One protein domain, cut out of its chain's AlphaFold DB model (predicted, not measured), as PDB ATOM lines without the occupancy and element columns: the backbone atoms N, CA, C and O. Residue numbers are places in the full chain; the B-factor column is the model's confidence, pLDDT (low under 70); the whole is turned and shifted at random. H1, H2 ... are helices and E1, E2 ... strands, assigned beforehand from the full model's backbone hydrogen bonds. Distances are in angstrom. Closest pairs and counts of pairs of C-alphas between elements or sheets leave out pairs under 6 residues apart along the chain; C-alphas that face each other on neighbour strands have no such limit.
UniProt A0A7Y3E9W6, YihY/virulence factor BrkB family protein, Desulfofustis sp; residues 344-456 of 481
ATOM      1  N   SER A 344     -16.161  -3.381  27.594       82.75
ATOM      2  CA  SER A 344     -15.472  -4.521  26.986       82.75
ATOM      3  C   SER A 344     -15.952  -4.846  25.567       82.75
ATOM      4  O   SER A 344     -15.124  -5.154  24.719       82.75
ATOM      5  N   LEU A 345     -17.257  -4.750  25.301       82.75
ATOM      6  CA  LEU A 345     -17.868  -5.011  23.996       82.75
ATOM      7  C   LEU A 345     -17.580  -3.884  22.993       82.75
ATOM      8  O   LEU A 345     -17.337  -4.155  21.822       82.75
ATOM      9  N   ARG A 346     -17.547  -2.620  23.447       85.44
ATOM     10  CA  ARG A 346     -17.099  -1.491  22.601       85.44
ATOM     11  C   ARG A 346     -15.631  -1.649  22.222       85.44
ATOM     12  O   ARG A 346     -15.266  -1.453  21.069       85.44
ATOM     13  N   LEU A 347     -14.794  -2.026  23.191       87.31
ATOM     14  CA  LEU A 347     -13.373  -2.238  22.948       87.31
ATOM     15  C   LEU A 347     -13.122  -3.432  22.015       87.31
ATOM     16  O   LEU A 347     -12.276  -3.322  21.131       87.31
ATOM     17  N   SER A 348     -13.859  -4.542  22.166       88.12
ATOM     18  CA  SER A 348     -13.721  -5.697  21.269       88.12
ATOM     19  C   SER A 348     -14.136  -5.352  19.841       88.12
ATOM     20  O   SER A 348     -13.360  -5.585  18.919       88.12
ATOM     21  N   ALA A 349     -15.288  -4.692  19.666       88.31
ATOM     22  CA  ALA A 349     -15.747  -4.236  18.357       88.31
ATOM     23  C   ALA A 349     -14.734  -3.286  17.699       88.31
ATOM     24  O   ALA A 349     -14.444  -3.421  16.513       88.31
ATOM     25  N   ALA A 350     -14.140  -2.364  18.462       88.94
ATOM     26  CA  ALA A 350     -13.150  -1.430  17.930       88.94
ATOM     27  C   ALA A 350     -11.871  -2.127  17.453       88.94
ATOM     28  O   ALA A 350     -11.360  -1.805  16.381       88.94
ATOM     29  N   LEU A 351     -11.369  -3.095  18.222       88.12
ATOM     30  CA  LEU A 351     -10.195  -3.880  17.841       88.12
ATOM     31  C   LEU A 351     -10.478  -4.747  16.607       88.12
ATOM     32  O   LEU A 351      -9.663  -4.773  15.688       88.12
ATOM     33  N   ASP A 352     -11.642  -5.395  16.544       89.25
ATOM     34  CA  ASP A 352     -12.034  -6.235  15.409       89.25
ATOM     35  C   ASP A 352     -12.254  -5.429  14.123       89.25
ATOM     36  O   ASP A 352     -11.825  -5.856  13.043       89.25
ATOM     37  N   VAL A 353     -12.863  -4.246  14.228       90.00
ATOM     38  CA  VAL A 353     -13.009  -3.305  13.110       90.00
ATOM     39  C   VAL A 353     -11.633  -2.861  12.614       90.00
ATOM     40  O   VAL A 353     -11.344  -3.025  11.429       90.00
ATOM     41  N   CYS A 354     -10.751  -2.377  13.497       88.69
ATOM     42  CA  CYS A 354      -9.397  -1.960  13.115       88.69
ATOM     43  C   CYS A 354      -8.598  -3.102  12.470       88.69
ATOM     44  O   CYS A 354      -7.948  -2.889  11.445       88.69
ATOM     45  N   ARG A 355      -8.687  -4.320  13.020       87.38
ATOM     46  CA  ARG A 355      -8.026  -5.512  12.471       87.38
ATOM     47  C   ARG A 355      -8.537  -5.846  11.073       87.38
ATOM     48  O   ARG A 355      -7.737  -6.051  10.170       87.38
ATOM     49  N   THR A 356      -9.853  -5.852  10.880       88.38
ATOM     50  CA  THR A 356     -10.471  -6.191   9.586       88.38
ATOM     51  C   THR A 356     -10.111  -5.171   8.514       88.38
ATOM     52  O   THR A 356      -9.719  -5.550   7.413       88.38
ATOM     53  N   VAL A 357     -10.186  -3.878   8.847       88.88
ATOM     54  CA  VAL A 357      -9.772  -2.804   7.934       88.88
ATOM     55  C   VAL A 357      -8.280  -2.931   7.607       88.88
ATOM     56  O   VAL A 357      -7.900  -2.770   6.453       88.88
ATOM     57  N   GLY A 358      -7.429  -3.274   8.580       86.94
ATOM     58  CA  GLY A 358      -5.989  -3.453   8.360       86.94
ATOM     59  C   GLY A 358      -5.618  -4.664   7.509       86.94
ATOM     60  O   GLY A 358      -4.766  -4.553   6.623       86.94
ATOM     61  N   GLU A 359      -6.272  -5.802   7.735       85.44
ATOM     62  CA  GLU A 359      -6.086  -7.024   6.946       85.44
ATOM     63  C   GLU A 359      -6.520  -6.802   5.493       85.44
ATOM     64  O   GLU A 359      -5.746  -7.073   4.573       85.44
ATOM     65  N   ARG A 360      -7.708  -6.222   5.277       87.25
ATOM     66  CA  ARG A 360      -8.218  -5.917   3.932       87.25
ATOM     67  C   ARG A 360      -7.392  -4.855   3.221       87.25
ATOM     68  O   ARG A 360      -7.088  -5.014   2.043       87.25
ATOM     69  N   PHE A 361      -6.945  -3.823   3.936       84.81
ATOM     70  CA  PHE A 361      -6.040  -2.819   3.378       84.81
ATOM     71  C   PHE A 361      -4.729  -3.450   2.886       84.81
ATOM     72  O   PHE A 361      -4.273  -3.148   1.784       84.81
ATOM     73  N   SER A 362      -4.156  -4.377   3.661       83.44
ATOM     74  CA  SER A 362      -2.931  -5.100   3.283       83.44
ATOM     75  C   SER A 362      -3.144  -6.041   2.091       83.44
ATOM     76  O   SER A 362      -2.234  -6.231   1.287       83.44
ATOM     77  N   ALA A 363      -4.352  -6.593   1.947       84.94
ATOM     78  CA  ALA A 363      -4.766  -7.409   0.806       84.94
ATOM     79  C   ALA A 363      -5.196  -6.589  -0.432       84.94
ATOM     80  O   ALA A 363      -5.577  -7.176  -1.443       84.94
ATOM     81  N   ALA A 364      -5.123  -5.251  -0.380       83.12
ATOM     82  CA  ALA A 364      -5.636  -4.335  -1.406       83.12
ATOM     83  C   ALA A 364      -7.147  -4.495  -1.695       83.12
ATOM     84  O   ALA A 364      -7.618  -4.226  -2.802       83.12
ATOM     85  N   GLU A 365      -7.912  -4.904  -0.682       85.19
ATOM     86  CA  GLU A 365      -9.366  -5.035  -0.716       85.19
ATOM     87  C   GLU A 365     -10.058  -3.793  -0.139       85.19
ATOM     88  O   GLU A 365      -9.536  -3.085   0.726       85.19
ATOM     89  N   ARG A 366     -11.273  -3.526  -0.623       84.00
ATOM     90  CA  ARG A 366     -12.095  -2.392  -0.184       84.00
ATOM     91  C   ARG A 366     -12.901  -2.769   1.056       84.00
ATOM     92  O   ARG A 366     -13.280  -3.926   1.231       84.00
ATOM     93  N   THR A 367     -13.141  -1.787   1.921       87.25
ATOM     94  CA  THR A 367     -13.970  -1.956   3.120       87.25
ATOM     95  C   THR A 367     -14.881  -0.750   3.278       87.25
ATOM     96  O   THR A 367     -14.405   0.388   3.330       87.25
ATOM     97  N   ASP A 368     -16.179  -0.996   3.375       86.19
ATOM     98  CA  ASP A 368     -17.176   0.010   3.721       86.19
ATOM     99  C   ASP A 368     -17.880  -0.328   5.048       86.19
ATOM    100  O   ASP A 368     -17.556  -1.298   5.740       86.19
ATOM    101  N   ASN A 369     -18.809   0.537   5.459       82.44
ATOM    102  CA  ASN A 369     -19.512   0.360   6.727       82.44
ATOM    103  C   ASN A 369     -20.490  -0.834   6.674       82.44
ATOM    104  O   ASN A 369     -20.669  -1.533   7.669       82.44
ATOM    105  N   GLU A 370     -21.093  -1.107   5.509       80.69
ATOM    106  CA  GLU A 370     -22.003  -2.248   5.333       80.69
ATOM    107  C   GLU A 370     -21.247  -3.584   5.382       80.69
ATOM    108  O   GLU A 370     -21.712  -4.535   6.010       80.69
ATOM    109  N   ASP A 371     -20.050  -3.647   4.807       83.06
ATOM    110  CA  ASP A 371     -19.136  -4.782   4.855       83.06
ATOM    111  C   ASP A 371     -18.738  -5.116   6.289       83.06
ATOM    112  O   ASP A 371     -18.724  -6.291   6.662       83.06
ATOM    113  N   LEU A 372     -18.438  -4.107   7.110       85.19
ATOM    114  CA  LEU A 372     -18.085  -4.307   8.517       85.19
ATOM    115  C   LEU A 372     -19.267  -4.842   9.327       85.19
ATOM    116  O   LEU A 372     -19.093  -5.790  10.095       85.19
ATOM    117  N   ILE A 373     -20.470  -4.303   9.106       82.06
ATOM    118  CA  ILE A 373     -21.710  -4.797   9.726       82.06
ATOM    119  C   ILE A 373     -21.992  -6.246   9.295       82.06
ATOM    120  O   ILE A 373     -22.402  -7.075  10.108       82.06
ATOM    121  N   ASN A 374     -21.748  -6.580   8.026       80.19
ATOM    122  CA  ASN A 374     -21.978  -7.921   7.488       80.19
ATOM    123  C   ASN A 374     -20.931  -8.948   7.937       80.19
ATOM    124  O   ASN A 374     -21.266 -10.132   8.066       80.19
ATOM    125  N   THR A 375     -19.687  -8.504   8.144       83.12
ATOM    126  CA  THR A 375     -18.554  -9.338   8.566       83.12
ATOM    127  C   THR A 375     -18.646  -9.666  10.053       83.12
ATOM    128  O   THR A 375     -18.495 -10.827  10.431       83.12
ATOM    129  N   HIS A 376     -18.965  -8.681  10.897       84.56
ATOM    130  CA  HIS A 376     -19.004  -8.847  12.352       84.56
ATOM    131  C   HIS A 376     -20.424  -9.039  12.885       84.56
ATOM    132  O   HIS A 376     -20.971  -8.191  13.591       84.56
ATOM    133  N   ARG A 377     -21.023 -10.191  12.567       75.00
ATOM    134  CA  ARG A 377     -22.404 -10.532  12.970       75.00
ATOM    135  C   ARG A 377     -22.587 -10.795  14.465       75.00
ATOM    136  O   ARG A 377     -23.724 -10.882  14.924       75.00
ATOM    137  N   ASP A 378     -21.489 -10.920  15.204       74.38
ATOM    138  CA  ASP A 378     -21.494 -11.091  16.660       74.38
ATOM    139  C   ASP A 378     -21.837  -9.785  17.402       74.38
ATOM    140  O   ASP A 378     -22.180  -9.809  18.587       74.38
ATOM    141  N   TYR A 379     -21.798  -8.644  16.703       79.62
ATOM    142  CA  TYR A 379     -22.157  -7.327  17.226       79.62
ATOM    143  C   TYR A 379     -23.473  -6.814  16.622       79.62
ATOM    144  O   TYR A 379     -23.861  -7.163  15.507       79.62
ATOM    145  N   SER A 380     -24.168  -5.934  17.354       73.31
ATOM    146  CA  SER A 380     -25.316  -5.206  16.798       73.31
ATOM    147  C   SER A 380     -24.848  -4.240  15.696       73.31
ATOM    148  O   SER A 380     -23.839  -3.560  15.903       73.31
ATOM    149  N   PRO A 381     -25.588  -4.087  14.580       71.31
ATOM    150  CA  PRO A 381     -25.268  -3.114  13.532       71.31
ATOM    151  C   PRO A 381     -25.082  -1.682  14.054       71.31
ATOM    152  O   PRO A 381     -24.221  -0.952  13.575       71.31
ATOM    153  N   GLU A 382     -25.862  -1.294  15.067       74.62
ATOM    154  CA  GLU A 382     -25.766   0.026  15.704       74.62
ATOM    155  C   GLU A 382     -24.440   0.204  16.451       74.62
ATOM    156  O   GLU A 382     -23.822   1.260  16.358       74.62
ATOM    157  N   LEU A 383     -23.966  -0.847  17.130       80.88
ATOM    158  CA  LEU A 383     -22.698  -0.823  17.853       80.88
ATOM    159  C   LEU A 383     -21.512  -0.709  16.893       80.88
ATOM    160  O   LEU A 383     -20.582   0.051  17.159       80.88
ATOM    161  N   VAL A 384     -21.536  -1.450  15.782       83.06
ATOM    162  CA  VAL A 384     -20.479  -1.379  14.761       83.06
ATOM    163  C   VAL A 384     -20.435   0.022  14.153       83.06
ATOM    164  O   VAL A 384     -19.364   0.620  14.109       83.06
ATOM    165  N   GLY A 385     -21.594   0.580  13.782       83.06
ATOM    166  CA  GLY A 385     -21.691   1.943  13.256       83.06
ATOM    167  C   GLY A 385     -21.164   3.000  14.233       83.06
ATOM    168  O   GLY A 385     -20.292   3.785  13.869       83.06
ATOM    169  N   GLU A 386     -21.606   2.968  15.495       84.06
ATOM    170  CA  GLU A 386     -21.140   3.901  16.535       84.06
ATOM    171  C   GLU A 386     -19.624   3.778  16.779       84.06
ATOM    172  O   GLU A 386     -18.923   4.772  16.994       84.06
ATOM    173  N   THR A 387     -19.100   2.553  16.728       87.50
ATOM    174  CA  THR A 387     -17.669   2.279  16.897       87.50
ATOM    175  C   THR A 387     -16.857   2.841  15.733       87.50
ATOM    176  O   THR A 387     -15.834   3.485  15.965       87.50
ATOM    177  N   VAL A 388     -17.319   2.658  14.492       88.94
ATOM    178  CA  VAL A 388     -16.688   3.238  13.297       88.94
ATOM    179  C   VAL A 388     -16.671   4.762  13.392       88.94
ATOM    180  O   VAL A 388     -15.605   5.358  13.250       88.94
ATOM    181  N   ASP A 389     -17.799   5.389  13.730       87.12
ATOM    182  CA  ASP A 389     -17.884   6.845  13.889       87.12
ATOM    183  C   ASP A 389     -16.930   7.354  14.980       87.12
ATOM    184  O   ASP A 389     -16.237   8.360  14.803       87.12
ATOM    185  N   THR A 390     -16.835   6.635  16.102       86.75
ATOM    186  CA  THR A 390     -15.907   6.955  17.197       86.75
ATOM    187  C   THR A 390     -14.450   6.889  16.728       86.75
ATOM    188  O   THR A 390     -13.672   7.809  16.989       86.75
ATOM    189  N   LEU A 391     -14.075   5.841  15.989       88.38
ATOM    190  CA  LEU A 391     -12.723   5.664  15.452       88.38
ATOM    191  C   LEU A 391     -12.376   6.698  14.372       88.38
ATOM    192  O   LEU A 391     -11.230   7.150  14.308       88.38
ATOM    193  N   VAL A 392     -13.346   7.106  13.551       88.31
ATOM    194  CA  VAL A 392     -13.168   8.171  12.553       88.31
ATOM    195  C   VAL A 392     -12.953   9.523  13.234       88.31
ATOM    196  O   VAL A 392     -12.007  10.239  12.905       88.31
ATOM    197  N   ASN A 393     -13.774   9.850  14.236       84.81
ATOM    198  CA  ASN A 393     -13.650  11.094  15.001       84.81
ATOM    199  C   ASN A 393     -12.335  11.171  15.790       84.81
ATOM    200  O   ASN A 393     -11.750  12.246  15.910       84.81
ATOM    201  N   ALA A 394     -11.842  10.034  16.285       83.88
ATOM    202  CA  ALA A 394     -10.549   9.936  16.958       83.88
ATOM    203  C   ALA A 394      -9.343   9.959  15.995       83.88
ATOM    204  O   ALA A 394      -8.197   9.957  16.446       83.88
ATOM    205  N   GLY A 395      -9.571   9.970  14.676       84.62
ATOM    206  CA  GLY A 395      -8.511   9.949  13.665       84.62
ATOM    207  C   GLY A 395      -7.778   8.608  13.564       84.62
ATOM    208  O   GLY A 395      -6.636   8.563  13.108       84.62
ATOM    209  N   VAL A 396      -8.403   7.515  14.008       87.25
ATOM    210  CA  VAL A 396      -7.897   6.144  13.823       87.25
ATOM    211  C   VAL A 396      -8.265   5.630  12.434       87.25
ATOM    212  O   VAL A 396      -7.434   5.026  11.755       87.25
ATOM    213  N   LEU A 397      -9.492   5.923  11.999       89.31
ATOM    214  CA  LEU A 397      -9.994   5.626  10.661       89.31
ATOM    215  C   LEU A 397     -10.250   6.919   9.880       89.31
ATOM    216  O   LEU A 397     -10.528   7.972  10.450       89.31
ATOM    217  N   HIS A 398     -10.190   6.836   8.558       87.06
ATOM    218  CA  HIS A 398     -10.587   7.913   7.661       87.06
ATOM    219  C   HIS A 398     -11.471   7.385   6.539       87.06
ATOM    220  O   HIS A 398     -11.249   6.289   6.029       87.06
ATOM    221  N   HIS A 399     -12.433   8.210   6.125       85.69
ATOM    222  CA  HIS A 399     -13.165   7.994   4.885       85.69
ATOM    223  C   HIS A 399     -12.384   8.559   3.700       85.69
ATOM    224  O   HIS A 399     -11.928   9.708   3.721       85.69
ATOM    225  N   SER A 400     -12.282   7.772   2.635       82.31
ATOM    226  CA  SER A 400     -11.855   8.248   1.325       82.31
ATOM    227  C   SER A 400     -12.851   9.282   0.797       82.31
ATOM    228  O   SER A 400     -14.051   9.019   0.723       82.31
ATOM    229  N   ARG A 401     -12.362  10.465   0.398       73.62
ATOM    230  CA  ARG A 401     -13.213  11.538  -0.157       73.62
ATOM    231  C   ARG A 401     -13.882  11.168  -1.476       73.62
ATOM    232  O   ARG A 401     -14.915  11.747  -1.789       73.62
ATOM    233  N   GLU A 402     -13.278  10.273  -2.251       70.75
ATOM    234  CA  GLU A 402     -13.767   9.924  -3.589       70.75
ATOM    235  C   GLU A 402     -14.648   8.675  -3.579       70.75
ATOM    236  O   GLU A 402     -15.614   8.606  -4.334       70.75
ATOM    237  N   THR A 403     -14.339   7.704  -2.716       70.38
ATOM    238  CA  THR A 403     -14.990   6.383  -2.723       70.38
ATOM    239  C   THR A 403     -15.834   6.102  -1.479       70.38
ATOM    240  O   THR A 403     -16.637   5.178  -1.501       70.38
ATOM    241  N   GLY A 404     -15.693   6.882  -0.400       73.81
ATOM    242  CA  GLY A 404     -16.364   6.632   0.885       73.81
ATOM    243  C   GLY A 404     -15.770   5.475   1.704       73.81
ATOM    244  O   GLY A 404     -16.211   5.233   2.827       73.81
ATOM    245  N   GLU A 405     -14.752   4.797   1.169       83.94
ATOM    246  CA  GLU A 405     -14.088   3.631   1.764       83.94
ATOM    247  C   GLU A 405     -13.367   3.977   3.071       83.94
ATOM    248  O   GLU A 405     -12.825   5.076   3.226       83.94
ATOM    249  N   LEU A 406     -13.344   3.022   4.000       86.62
ATOM    250  CA  LEU A 406     -12.661   3.141   5.283       86.62
ATOM    251  C   LEU A 406     -11.208   2.683   5.166       86.62
ATOM    252  O   LEU A 406     -10.915   1.597   4.671       86.62
ATOM    253  N   MET A 407     -10.297   3.505   5.680       86.19
ATOM    254  CA  MET A 407      -8.868   3.204   5.756       86.19
ATOM    255  C   MET A 407      -8.302   3.571   7.123       86.19
ATOM    256  O   MET A 407      -8.776   4.501   7.777       86.19
ATOM    257  N   LEU A 408      -7.260   2.856   7.543       85.56
ATOM    258  CA  LEU A 408      -6.500   3.203   8.741       85.56
ATOM    259  C   LEU A 408      -5.689   4.477   8.497       85.56
ATOM    260  O   LEU A 408      -5.102   4.664   7.432       85.56
ATOM    261  N   SER A 409      -5.600   5.336   9.510       83.88
ATOM    262  CA  SER A 409      -4.782   6.555   9.450       83.88
ATOM    263  C   SER A 409      -3.277   6.282   9.495       83.88
ATOM    264  O   SER A 409      -2.468   7.171   9.213       83.88
ATOM    265  N   ARG A 410      -2.886   5.059   9.865       81.69
ATOM    266  CA  ARG A 410      -1.500   4.595   9.971       81.69
ATOM    267  C   ARG A 410      -1.384   3.158   9.468       81.69
ATOM    268  O   ARG A 410      -2.377   2.433   9.519       81.69
ATOM    269  N   PRO A 411      -0.185   2.723   9.038       77.69
ATOM    270  CA  PRO A 411       0.063   1.319   8.742       77.69
ATOM    271  C   PRO A 411      -0.361   0.430   9.924       77.69
ATOM    272  O   PRO A 411      -0.091   0.826  11.064       77.69
ATOM    273  N   PRO A 412      -0.971  -0.746   9.680       72.00
ATOM    274  CA  PRO A 412      -1.413  -1.658  10.738       72.00
ATOM    275  C   PRO A 412      -0.311  -1.944  11.770       72.00
ATOM    276  O   PRO A 412      -0.536  -1.808  12.967       72.00
ATOM    277  N   ASP A 413       0.919  -2.180  11.305       68.88
ATOM    278  CA  ASP A 413       2.090  -2.484  12.146       68.88
ATOM    279  C   ASP A 413       2.549  -1.316  13.040       68.88
ATOM    280  O   ASP A 413       3.364  -1.483  13.950       68.88
ATOM    281  N   GLN A 414       2.076  -0.101  12.754       70.94
ATOM    282  CA  GLN A 414       2.422   1.128  13.471       70.94
ATOM    283  C   GLN A 414       1.219   1.741  14.187       70.94
ATOM    284  O   GLN A 414       1.309   2.881  14.656       70.94
ATOM    285  N   MET A 415       0.092   1.032  14.267       73.94
ATOM    286  CA  MET A 415      -1.077   1.499  14.994       73.94
ATOM    287  C   MET A 415      -0.941   1.136  16.477       73.94
ATOM    288  O   MET A 415      -1.088  -0.023  16.845       73.94
ATOM    289  N   PRO A 416      -0.658   2.095  17.377       70.62
ATOM    290  CA  PRO A 416      -0.554   1.767  18.788       70.62
ATOM    291  C   PRO A 416      -1.950   1.468  19.346       70.62
ATOM    292  O   PRO A 416      -2.809   2.353  19.360       70.62
ATOM    293  N   GLY A 417      -2.142   0.268  19.903       74.56
ATOM    294  CA  GLY A 417      -3.383  -0.124  20.587       74.56
ATOM    295  C   GLY A 417      -3.841   0.875  21.658       74.56
ATOM    296  O   GLY A 417      -5.034   1.030  21.901       74.56
ATOM    297  N   ARG A 418      -2.908   1.657  22.219       81.25
ATOM    298  CA  ARG A 418      -3.196   2.806  23.087       81.25
ATOM    299  C   ARG A 418      -4.183   3.806  22.485       81.25
ATOM    300  O   ARG A 418      -5.100   4.206  23.187       81.25
ATOM    301  N   ILE A 419      -4.010   4.201  21.223       82.19
ATOM    302  CA  ILE A 419      -4.893   5.193  20.593       82.19
ATOM    303  C   ILE A 419      -6.303   4.612  20.439       82.19
ATOM    304  O   ILE A 419      -7.273   5.329  20.646       82.19
ATOM    305  N   ILE A 420      -6.426   3.313  20.150       83.94
ATOM    306  CA  ILE A 420      -7.724   2.630  20.043       83.94
ATOM    307  C   ILE A 420      -8.416   2.587  21.413       83.94
ATOM    308  O   ILE A 420      -9.588   2.936  21.529       83.94
ATOM    309  N   VAL A 421      -7.684   2.215  22.469       85.50
ATOM    310  CA  VAL A 421      -8.208   2.179  23.845       85.50
ATOM    311  C   VAL A 421      -8.645   3.574  24.301       85.50
ATOM    312  O   VAL A 421      -9.750   3.724  24.818       85.50
ATOM    313  N   GLU A 422      -7.815   4.596  24.078       85.12
ATOM    314  CA  GLU A 422      -8.123   5.989  24.434       85.12
ATOM    315  C   GLU A 422      -9.294   6.552  23.613       85.12
ATOM    316  O   GLU A 422     -10.117   7.282  24.159       85.12
ATOM    317  N   ALA A 423      -9.420   6.174  22.336       84.50
ATOM    318  CA  ALA A 423     -10.533   6.583  21.481       84.50
ATOM    319  C   ALA A 423     -11.883   6.038  21.974       84.50
ATOM    320  O   ALA A 423     -12.891   6.737  21.912       84.50
ATOM    321  N   VAL A 424     -11.908   4.796  22.466       84.06
ATOM    322  CA  VAL A 424     -13.152   4.095  22.826       84.06
ATOM    323  C   VAL A 424     -13.549   4.313  24.286       84.06
ATOM    324  O   VAL A 424     -14.736   4.465  24.589       84.06
ATOM    325  N   LEU A 425     -12.575   4.305  25.202       83.50
ATOM    326  CA  LEU A 425     -12.809   4.438  26.646       83.50
ATOM    327  C   LEU A 425     -12.654   5.876  27.157       83.50
ATOM    328  O   LEU A 425     -13.084   6.169  28.272       83.50
ATOM    329  N   GLY A 426     -12.086   6.773  26.348       81.06
ATOM    330  CA  GLY A 426     -11.811   8.156  26.721       81.06
ATOM    331  C   GLY A 426     -10.569   8.312  27.603       81.06
ATOM    332  O   GLY A 426      -9.988   7.351  28.102       81.06
ATOM    333  N   THR A 427     -10.148   9.561  27.796       75.69
ATOM    334  CA  THR A 427      -8.960   9.921  28.596       75.69
ATOM    335  C   THR A 427      -9.297  10.688  29.872       75.69
ATOM    336  O   THR A 427      -8.431  10.894  30.719       75.69
ATOM    337  N   GLU A 428     -10.542  11.141  30.017       74.38
ATOM    338  CA  GLU A 428     -10.965  11.993  31.125       74.38
ATOM    339  C   GLU A 428     -11.413  11.148  32.320       74.38
ATOM    340  O   GLU A 428     -12.532  10.641  32.377       74.38
ATOM    341  N   THR A 429     -10.525  11.001  33.302       76.31
ATOM    342  CA  THR A 429     -10.852  10.387  34.594       76.31
ATOM    343  C   THR A 429     -10.865  11.448  35.695       76.31
ATOM    344  O   THR A 429      -9.906  12.217  35.785       76.31
ATOM    345  N   PRO A 430     -11.880  11.490  36.576       71.50
ATOM    346  CA  PRO A 430     -11.909  12.438  37.688       71.50
ATOM    347  C   PRO A 430     -10.781  12.151  38.693       71.50
ATOM    348  O   PRO A 430     -10.397  10.993  38.867       71.50
ATOM    349  N   GLU A 431     -10.301  13.171  39.414       81.19
ATOM    350  CA  GLU A 431      -9.267  13.060  40.467       81.19
ATOM    351  C   GLU A 431      -9.794  12.374  41.747       81.19
ATOM    352  O   GLU A 431      -9.758  12.896  42.858       81.19
ATOM    353  N   THR A 432     -10.335  11.171  41.588       82.62
ATOM    354  CA  THR A 432     -10.801  10.296  42.664       82.62
ATOM    355  C   THR A 432      -9.916   9.052  42.726       82.62
ATOM    356  O   THR A 432      -9.179   8.740  41.784       82.62
ATOM    357  N   VAL A 433     -10.004   8.290  43.822       82.38
ATOM    358  CA  VAL A 433      -9.298   7.001  43.949       82.38
ATOM    359  C   VAL A 433      -9.674   6.060  42.797       82.38
ATOM    360  O   VAL A 433      -8.793   5.460  42.184       82.38
ATOM    361  N   GLY A 434     -10.965   5.996  42.451       74.50
ATOM    362  CA  GLY A 434     -11.467   5.200  41.328       74.50
ATOM    363  C   GLY A 434     -10.976   5.706  39.971       74.50
ATOM    364  O   GLY A 434     -10.495   4.912  39.170       74.50
ATOM    365  N   GLY A 435     -11.006   7.021  39.730       79.19
ATOM    366  CA  GLY A 435     -10.508   7.602  38.477       79.19
ATOM    367  C   GLY A 435      -9.009   7.368  38.264       79.19
ATOM    368  O   GLY A 435      -8.593   6.969  37.180       79.19
ATOM    369  N   THR A 436      -8.203   7.474  39.323       82.00
ATOM    370  CA  THR A 436      -6.760   7.177  39.261       82.00
ATOM    371  C   THR A 436      -6.489   5.691  38.989       82.00
ATOM    372  O   THR A 436      -5.549   5.346  38.271       82.00
ATOM    373  N   GLN A 437      -7.297   4.787  39.557       84.62
ATOM    374  CA  GLN A 437      -7.206   3.349  39.283       84.62
ATOM    375  C   GLN A 437      -7.638   3.008  37.852       84.62
ATOM    376  O   GLN A 437      -6.950   2.233  37.191       84.62
ATOM    377  N   ALA A 438      -8.715   3.618  37.356       82.75
ATOM    378  CA  ALA A 438      -9.177   3.453  35.982       82.75
ATOM    379  C   ALA A 438      -8.122   3.935  34.975       82.75
ATOM    380  O   ALA A 438      -7.781   3.195  34.058       82.75
ATOM    381  N   ALA A 439      -7.513   5.104  35.202       81.75
ATOM    382  CA  ALA A 439      -6.423   5.608  34.368       81.75
ATOM    383  C   ALA A 439      -5.239   4.626  34.314       81.75
ATOM    384  O   ALA A 439      -4.726   4.318  33.239       81.75
ATOM    385  N   LYS A 440      -4.841   4.059  35.463       82.69
ATOM    386  CA  LYS A 440      -3.792   3.026  35.517       82.69
ATOM    387  C   LYS A 440      -4.190   1.745  34.779       82.69
ATOM    388  O   LYS A 440      -3.353   1.172  34.086       82.69
ATOM    389  N   ALA A 441      -5.441   1.306  34.908       83.31
ATOM    390  CA  ALA A 441      -5.949   0.124  34.217       83.31
ATOM    391  C   ALA A 441      -5.965   0.313  32.691       83.31
ATOM    392  O   ALA A 441      -5.544  -0.586  31.969       83.31
ATOM    393  N   MET A 442      -6.363   1.494  32.201       82.62
ATOM    394  CA  MET A 442      -6.334   1.816  30.769       82.62
ATOM    395  C   MET A 442      -4.908   1.841  30.214       82.62
ATOM    396  O   MET A 442      -4.650   1.275  29.152       82.62
ATOM    397  N   VAL A 443      -3.956   2.417  30.959       80.38
ATOM    398  CA  VAL A 443      -2.533   2.367  30.586       80.38
ATOM    399  C   VAL A 443      -2.041   0.917  30.533       80.38
ATOM    400  O   VAL A 443      -1.410   0.534  29.552       80.38
ATOM    401  N   GLY A 444      -2.382   0.083  31.521       79.31
ATOM    402  CA  GLY A 444      -2.040  -1.343  31.511       79.31
ATOM    403  C   GLY A 444      -2.602  -2.090  30.296       79.31
ATOM    404  O   GLY A 444      -1.857  -2.772  29.597       79.31
ATOM    405  N   ALA A 445      -3.887  -1.897  29.990       78.00
ATOM    406  CA  ALA A 445      -4.535  -2.498  28.824       78.00
ATOM    407  C   ALA A 445      -3.871  -2.067  27.504       78.00
ATOM    408  O   ALA A 445      -3.658  -2.892  26.617       78.00
ATOM    409  N   SER A 446      -3.482  -0.793  27.391       75.75
ATOM    410  CA  SER A 446      -2.802  -0.281  26.198       75.75
ATOM    411  C   SER A 446      -1.428  -0.915  25.956       75.75
ATOM    412  O   SER A 446      -1.046  -1.122  24.805       75.75
ATOM    413  N   VAL A 447      -0.697  -1.248  27.025       75.12
ATOM    414  CA  VAL A 447       0.617  -1.904  26.943       75.12
ATOM    415  C   VAL A 447       0.464  -3.371  26.544       75.12
ATOM    416  O   VAL A 447       1.204  -3.848  25.685       75.12
ATOM    417  N   GLU A 448      -0.515  -4.076  27.109       74.50
ATOM    418  CA  GLU A 448      -0.751  -5.498  26.826       74.50
ATOM    419  C   GLU A 448      -1.112  -5.742  25.352       74.50
ATOM    420  O   GLU A 448      -0.550  -6.634  24.714       74.50
ATOM    421  N   ILE A 449      -1.991  -4.907  24.781       73.06
ATOM    422  CA  ILE A 449      -2.407  -5.010  23.370       73.06
ATOM    423  C   ILE A 449      -1.199  -4.847  22.430       73.06
ATOM    424  O   ILE A 449      -1.009  -5.655  21.525       73.06
ATOM    425  N   VAL A 450      -0.319  -3.874  22.702       64.12
ATOM    426  CA  VAL A 450       0.904  -3.629  21.910       64.12
ATOM    427  C   VAL A 450       1.922  -4.772  22.038       64.12
ATOM    428  O   VAL A 450       2.681  -5.043  21.107       64.12
ATOM    429  N   THR A 451       1.978  -5.432  23.195       59.56
ATOM    430  CA  THR A 451       2.963  -6.495  23.453       59.56
ATOM    431  C   THR A 451       2.589  -7.778  22.707       59.56
ATOM    432  O   THR A 451       3.442  -8.366  22.042       59.56
ATOM    433  N   LYS A 452       1.301  -8.151  22.705       59.72
ATOM    434  CA  LYS A 452       0.810  -9.340  21.986       59.72
ATOM    435  C   LYS A 452       0.857  -9.215  20.463       59.72
ATOM    436  O   LYS A 452       1.127 -10.207  19.790       59.72
ATOM    437  N   GLU A 453       0.663  -8.018  19.909       59.06
ATOM    438  CA  GLU A 453       0.831  -7.789  18.464       59.06
ATOM    439  C   GLU A 453       2.270  -8.072  18.003       59.06
ATOM    440  O   GLU A 453       2.483  -8.700  16.962       59.06
ATOM    441  N   LYS A 454       3.278  -7.692  18.799       55.81
ATOM    442  CA  LYS A 454       4.690  -7.968  18.482       55.81
ATOM    443  C   LYS A 454       5.048  -9.451  18.583       55.81
ATOM    444  O   LYS A 454       5.818  -9.939  17.756       55.81
ATOM    445  N   GLU A 455       4.493 -10.166  19.558       55.12
ATOM    446  CA  GLU A 455       4.733 -11.605  19.727       55.12
ATOM    447  C   GLU A 455       4.112 -12.423  18.583       55.12
ATOM    448  O   GLU A 455       4.813 -13.220  17.958       55.12
ATOM    449  N   GLY A 456       2.854 -12.146  18.210       54.81
ATOM    450  CA  GLY A 456       2.184 -12.825  17.091       54.81
ATOM    451  C   GLY A 456       2.813 -12.540  15.717       54.81
ATOM    452  O   GLY A 456       2.828 -13.407  14.841       54.81
TER     453      GLY A 456
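AT A GLANCE: This is residues 344 to 456 of the 481 residues of the protein "YihY/virulence factor BrkB family protein" of Desulfofustis sp (UniProt A0A7Y3E9W6). A short two-stranded hairpin, E1 and E2, packs on the crossed helices H1 and H3, with H2 next to the start of H3. H4 packs on H1 and H3, and the long H5 folds back along H4; residues 431 to 436, of which 433 to 436 belong to H5, stick out. The printed part has 113 residues in the order H1 H2 H3 E1 E2 H4 H5, mostly helix, with an antiparallel sheet E1 - E2. It is compact, with a radius of gyration of the C-alphas of 14.7 A and spans of 46 by 32 by 27 A.

HOW THE PARTS SIT: Start at E1, residues 397 to 399, and E2, residues 406 to 408, an antiparallel hairpin; N 398 and O 407 are 2.8 A apart, within hydrogen-bond range. Next find H1, residues 344 to 362: its closest C-alpha to E2 is Val 357, 6.5 A from that of Met 407. H3, residues 381 to 393, touches H1 at residues 346 to 353 of H1 alone, closest at the C-alphas of Ala 350 and Thr 387, 5.9 A, only just about perpendicular at 70.4 degrees. H2, residues 369 to 375, touches H3, closest at the C-alphas of Ile 373 and Pro 381, 5.5 A. H4, residues 417 to 425, touches H1, closest at the C-alphas of Leu 347 and Val 424, 6.3 A. H5, residues 433 to 456, forms a helical hairpin with H4, opposite ways at a steep tilt of 39 degrees; the closest C-alphas, of Arg 418 and Ser 446, are 4.4 A apart. H1 and H5 are apart. In H1, H2, H3 and H4 every O i to N i+4 pair is within hydrogen-bond range; in H5, 18 of 20.

IN THESE COORDINATES: Find C-alpha 344 at (-15.472, -4.521, 26.986); from there H1 runs 26.8 A. H3 measures 18.4 A. H5 runs 35.3 A from C-alpha 433 at (-9.298, 7.001, 43.949) to C-alpha 456 at (2.184, -12.825, 17.091).

THE WHOLE: The farthest C-alphas, of Glu 402 and Val 433, are 47.8 A apart. The printed part has no cut and no long link. Mean pLDDT of the printed part is 80.5; residue 413 and residues 450 to 456 are under 70.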